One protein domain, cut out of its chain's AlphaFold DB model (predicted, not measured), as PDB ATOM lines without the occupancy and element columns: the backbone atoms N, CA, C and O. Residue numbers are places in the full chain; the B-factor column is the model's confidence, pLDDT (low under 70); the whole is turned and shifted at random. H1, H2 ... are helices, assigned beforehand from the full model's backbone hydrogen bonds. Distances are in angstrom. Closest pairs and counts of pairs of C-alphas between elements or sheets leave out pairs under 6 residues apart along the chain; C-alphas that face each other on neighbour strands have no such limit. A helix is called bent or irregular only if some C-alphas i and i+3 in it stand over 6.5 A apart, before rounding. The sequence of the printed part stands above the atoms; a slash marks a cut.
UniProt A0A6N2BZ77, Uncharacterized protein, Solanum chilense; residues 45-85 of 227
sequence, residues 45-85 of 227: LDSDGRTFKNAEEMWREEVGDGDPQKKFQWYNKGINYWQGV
ATOM      1  N   LEU A  45     246.503 242.107 182.124       94.31
ATOM      2  CA  LEU A  45     245.345 241.738 181.308       94.31
ATOM      3  C   LEU A  45     244.978 240.262 181.468       94.31
ATOM      4  O   LEU A  45     245.863 239.435 181.664       94.31
ATOM      5  N   ASP A  46     243.698 239.928 181.360       93.44
ATOM      6  CA  ASP A  46     243.258 238.531 181.298       93.44
ATOM      7  C   ASP A  46     243.412 237.931 179.887       93.44
ATOM      8  O   ASP A  46     243.876 238.574 178.942       93.44
ATOM      9  N   SER A  47     243.024 236.664 179.732       90.88
ATOM     10  CA  SER A  47     243.072 235.958 178.447       90.88
ATOM     11  C   SER A  47     242.102 236.496 177.390       90.88
ATOM     12  O   SER A  47     242.320 236.237 176.207       90.88
ATOM     13  N   ASP A  48     241.067 237.230 177.800       93.44
ATOM     14  CA  ASP A  48     240.078 237.855 176.917       93.44
ATOM     15  C   ASP A  48     240.489 239.292 176.531       93.44
ATOM     16  O   ASP A  48     239.804 239.968 175.760       93.44
ATOM     17  N   GLY A  49     241.644 239.753 177.024       94.06
ATOM     18  CA  GLY A  49     242.207 241.069 176.750       94.06
ATOM     19  C   GLY A  49     241.642 242.182 177.633       94.06
ATOM     20  O   GLY A  49     241.930 243.355 177.377       94.06
ATOM     21  N   ARG A  50     240.862 241.859 178.673       94.69
ATOM     22  CA  ARG A  50     240.396 242.847 179.651       94.69
ATOM     23  C   ARG A  50     241.586 243.349 180.452       94.69
ATOM     24  O   ARG A  50     242.347 242.564 181.006       94.69
ATOM     25  N   THR A  51     241.743 244.664 180.522       96.25
ATOM     26  CA  THR A  51     242.853 245.307 181.231       96.25
ATOM     27  C   THR A  51     242.468 245.688 182.654       96.25
ATOM     28  O   THR A  51     241.380 246.222 182.871       96.25
ATOM     29  N   PHE A  52     243.409 245.536 183.580       94.88
ATOM     30  CA  PHE A  52     243.309 245.971 184.971       94.88
ATOM     31  C   PHE A  52     244.485 246.889 185.306       94.88
ATOM     32  O   PHE A  52     245.618 246.650 184.880       94.88
ATOM     33  N   LYS A  53     244.231 247.949 186.070       94.81
ATOM     34  CA  LYS A  53     245.221 248.950 186.488       94.81
ATOM     35  C   LYS A  53     246.219 248.385 187.488       94.81
ATOM     36  O   LYS A  53     247.371 248.796 187.474       94.81
ATOM     37  N   ASN A  54     245.769 247.475 188.346       93.44
ATOM     38  CA  ASN A  54     246.572 246.796 189.355       93.44
ATOM     39  C   ASN A  54     245.893 245.481 189.784       93.44
ATOM     40  O   ASN A  54     244.776 245.175 189.359       93.44
ATOM     41  N   ALA A  55     246.574 244.706 190.631       91.56
ATOM     42  CA  ALA A  55     246.045 243.441 191.146       91.56
ATOM     43  C   ALA A  55     244.776 243.628 191.999       91.56
ATOM     44  O   ALA A  55     243.886 242.787 191.959       91.56
ATOM     45  N   GLU A  56     244.656 244.740 192.732       91.81
ATOM     46  CA  GLU A  56     243.493 245.005 193.587       91.81
ATOM     47  C   GLU A  56     242.204 245.168 192.768       91.81
ATOM     48  O   GLU A  56     241.171 244.600 193.107       91.81
ATOM     49  N   GLU A  57     242.260 245.912 191.658       93.56
ATOM     50  CA  GLU A  57     241.129 246.040 190.732       93.56
ATOM     51  C   GLU A  57     240.739 244.691 190.123       93.56
ATOM     52  O   GLU A  57     239.548 244.401 190.017       93.56
ATOM     53  N   MET A  58     241.723 243.859 189.767       94.62
ATOM     54  CA  MET A  58     241.471 242.520 189.233       94.62
ATOM     55  C   MET A  58     240.776 241.627 190.265       94.62
ATOM     56  O   MET A  58     239.728 241.055 189.972       94.62
ATOM     57  N   TRP A  59     241.280 241.570 191.499       93.94
ATOM     58  CA  TRP A  59     240.683 240.734 192.541       93.94
ATOM     59  C   TRP A  59     239.294 241.210 192.975       93.94
ATOM     60  O   TRP A  59     238.395 240.387 193.145       93.94
ATOM     61  N   ARG A  60     239.061 242.522 193.069       93.62
ATOM     62  CA  ARG A  60     237.721 243.073 193.327       93.62
ATOM     63  C   ARG A  60     236.698 242.619 192.284       93.62
ATOM     64  O   ARG A  60     235.535 242.373 192.610       93.62
ATOM     65  N   GLU A  61     237.120 242.506 191.029       93.75
ATOM     66  CA  GLU A  61     236.265 242.020 189.952       93.75
ATOM     67  C   GLU A  61     236.051 240.499 190.033       93.75
ATOM     68  O   GLU A  61     234.897 240.057 190.073       93.75
ATOM     69  N   GLU A  62     237.139 239.723 190.094       93.56
ATOM     70  CA  GLU A  62     237.140 238.256 189.976       93.56
ATOM     71  C   GLU A  62     236.682 237.532 191.250       93.56
ATOM     72  O   GLU A  62     235.831 236.646 191.190       93.56
ATOM     73  N   VAL A  63     237.217 237.907 192.417       92.00
ATOM     74  CA  VAL A  63     236.920 237.243 193.702       92.00
ATOM     75  C   VAL A  63     236.000 238.062 194.601       92.00
ATOM     76  O   VAL A  63     235.441 237.518 195.552       92.00
ATOM     77  N   GLY A  64     235.777 239.336 194.269       86.75
ATOM     78  CA  GLY A  64     234.983 240.257 195.074       86.75
ATOM     79  C   GLY A  64     235.726 240.738 196.321       86.75
ATOM     80  O   GLY A  64     236.541 240.020 196.896       86.75
ATOM     81  N   ASP A  65     235.410 241.950 196.779       84.00
ATOM     82  CA  ASP A  65     235.955 242.526 198.018       84.00
ATOM     83  C   ASP A  65     235.336 241.837 199.257       84.00
ATOM     84  O   ASP A  65     234.521 242.410 199.979       84.00
ATOM     85  N   GLY A  66     235.693 240.569 199.481       79.81
ATOM     86  CA  GLY A  66     235.162 239.734 200.562       79.81
ATOM     87  C   GLY A  66     233.831 239.044 200.250       79.81
ATOM     88  O   GLY A  66     233.171 238.589 201.179       79.81
ATOM     89  N   ASP A  67     233.435 238.952 198.974       91.12
ATOM     90  CA  ASP A  67     232.235 238.226 198.537       91.12
ATOM     91  C   ASP A  67     232.511 236.707 198.491       91.12
ATOM     92  O   ASP A  67     233.223 236.230 197.597       91.12
ATOM     93  N   PRO A  68     231.937 235.902 199.410       91.19
ATOM     94  CA  PRO A  68     232.196 234.466 199.444       91.19
ATOM     95  C   PRO A  68     231.708 233.746 198.183       91.19
ATOM     96  O   PRO A  68     232.280 232.727 197.799       91.19
ATOM     97  N   GLN A  69     230.668 234.263 197.522       95.06
ATOM     98  CA  GLN A  69     230.079 233.637 196.346       95.06
ATOM     99  C   GLN A  69     230.970 233.816 195.117       95.06
ATOM    100  O   GLN A  69     231.175 232.853 194.375       95.06
ATOM    101  N   LYS A  70     231.526 235.015 194.902       95.00
ATOM    102  CA  LYS A  70     232.489 235.258 193.816       95.00
ATOM    103  C   LYS A  70     233.776 234.469 194.024       95.00
ATOM    104  O   LYS A  70     234.221 233.773 193.114       95.00
ATOM    105  N   LYS A  71     234.318 234.474 195.244       94.62
ATOM    106  CA  LYS A  71     235.503 233.679 195.591       94.62
ATOM    107  C   LYS A  71     235.270 232.177 195.368       94.62
ATOM    108  O   LYS A  71     236.100 231.501 194.767       94.62
ATOM    109  N   PHE A  72     234.100 231.662 195.749       95.06
ATOM    110  CA  PHE A  72     233.690 230.286 195.447       95.06
ATOM    111  C   PHE A  72     233.589 230.010 193.937       95.06
ATOM    112  O   PHE A  72     234.004 228.947 193.474       95.06
ATOM    113  N   GLN A  73     233.059 230.946 193.146       96.00
ATOM    114  CA  GLN A  73     232.982 230.811 191.687       96.00
ATOM    115  C   GLN A  73     234.367 230.776 191.031       96.00
ATOM    116  O   GLN A  73     234.590 229.928 190.166       96.00
ATOM    117  N   TRP A  74     235.295 231.635 191.465       95.75
ATOM    118  CA  TRP A  74     236.689 231.635 191.011       95.75
ATOM    119  C   TRP A  74     237.327 230.252 191.176       95.75
ATOM    120  O   TRP A  74     237.783 229.644 190.202       95.75
ATOM    121  N   TYR A  75     237.270 229.699 192.392       96.25
ATOM    122  CA  TYR A  75     237.867 228.399 192.679       96.25
ATOM    123  C   TYR A  75     237.177 227.254 191.941       96.25
ATOM    124  O   TYR A  75     237.854 226.422 191.336       96.25
ATOM    125  N   ASN A  76     235.842 227.231 191.901       96.31
ATOM    126  CA  ASN A  76     235.124 226.191 191.163       96.31
ATOM    127  C   ASN A  76     235.392 226.232 189.666       96.31
ATOM    128  O   ASN A  76     235.442 225.178 189.041       96.31
ATOM    129  N   LYS A  77     235.585 227.412 189.069       96.19
ATOM    130  CA  LYS A  77     235.976 227.517 187.659       96.19
ATOM    131  C   LYS A  77     237.318 226.820 187.419       96.19
ATOM    132  O   LYS A  77     237.439 226.073 186.449       96.19
ATOM    133  N   GLY A  78     238.284 227.010 188.319       94.38
ATOM    134  CA  GLY A  78     239.574 226.317 188.288       94.38
ATOM    135  C   GLY A  78     239.441 224.799 188.441       94.38
ATOM    136  O   GLY A  78     239.963 224.054 187.615       94.38
ATOM    137  N   ILE A  79     238.692 224.332 189.444       95.94
ATOM    138  CA  ILE A  79     238.464 222.894 189.662       95.94
ATOM    139  C   ILE A  79     237.736 222.259 188.475       95.94
ATOM    140  O   ILE A  79     238.172 221.227 187.979       95.94
ATOM    141  N   ASN A  80     236.672 222.884 187.970       97.06
ATOM    142  CA  ASN A  80     235.899 222.368 186.838       97.06
ATOM    143  C   ASN A  80     236.733 222.261 185.559       97.06
ATOM    144  O   ASN A  80     236.539 221.321 184.791       97.06
ATOM    145  N   TYR A  81     237.664 223.194 185.331       96.81
ATOM    146  CA  TYR A  81     238.623 223.074 184.235       96.81
ATOM    147  C   TYR A  81     239.439 221.785 184.371       96.81
ATOM    148  O   TYR A  81     239.441 220.965 183.455       96.81
ATOM    149  N   TRP A  82     240.068 221.571 185.529       97.94
ATOM    150  CA  TRP A  82     240.918 220.403 185.755       97.94
ATOM    151  C   TRP A  82     240.144 219.083 185.818       97.94
ATOM    152  O   TRP A  82     240.678 218.063 185.405       97.94
ATOM    153  N   GLN A  83     238.874 219.091 186.232       97.25
ATOM    154  CA  GLN A  83     237.994 217.915 186.140       97.25
ATOM    155  C   GLN A  83     237.788 217.435 184.695       97.25
ATOM    156  O   GLN A  83     237.508 216.260 184.479       97.25
ATOM    157  N   GLY A  84     237.917 218.326 183.708       96.44
ATOM    158  CA  GLY A  84     237.830 217.987 182.286       96.44
ATOM    159  C   GLY A  84     239.166 217.628 181.631       96.44
ATOM    160  O   GLY A  84     239.182 217.317 180.440       96.44
ATOM    161  N   VAL A  85     240.282 217.707 182.360       98.19
ATOM    162  CA  VAL A  85     241.621 217.397 181.845       98.19
ATOM    163  C   VAL A  85     241.919 215.915 182.056       98.19
ATOM    164  O   VAL A  85     241.592 215.344 183.086       98.19
TER     165      VAL A  85
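This is residues 45 to 85 of the 227 residues of an uncharacterized protein of Solanum chilense (UniProt A0A6N2BZ77). A short helix, H1, and a helix twice as many residues long, H2, make an open L, with a tight link at the corner and the last part of H2 sticking out as a free arm. Ahead of H1, residues 45 to 54 form a looped stretch with no named element. The printed part has 41 residues with two named helices, H1 then H2, and no named strand; its class is all helix. It is loose, with a radius of gyration of the C-alphas of 11.6 A, and flat, with spans of 32 by 25 by 11 A.

After residues 45 to 54 comes H1, residues 55 to 62, and a tight link of 5 residues joins it to H2, residues 68 to 83. H1 and H2 only just touch, with 3 pairs of C-alphas within 8 A. The closest C-alphas of the two are those of Glu 62 and Trp 74, 6.7 A apart. H2 touches H1 with residues 70 to 74 alone. Their lines are about perpendicular, at 82 degrees, and their centres are 15.5 A apart. Residues 76 to 85, of which 76 to 83 belong to H2, stand free. In both H1 and H2 every O i to N i+4 pair is within hydrogen-bond range.

The printed part begins at Leu 45, with its C-alpha at (245.345, 241.738, 181.308). H1 runs from C-alpha 55 at (246.045, 243.441, 191.146) to C-alpha 62, a length of 10.4 A. H2 runs from Pro 68 to Gln 83, with C-alpha 83 at (237.994, 217.915, 186.140), a length of 22.0 A. Neither helix is bent.

The two C-alphas farthest apart are those of Lys 53 and Gly 84, at 32.1 A. Without the stretch that stands free, the body of 31 residues spans 25 by 16 by 9 A. The printed part has no cut. The mean pLDDT of the printed part is 93.8, and no printed residue is under 70.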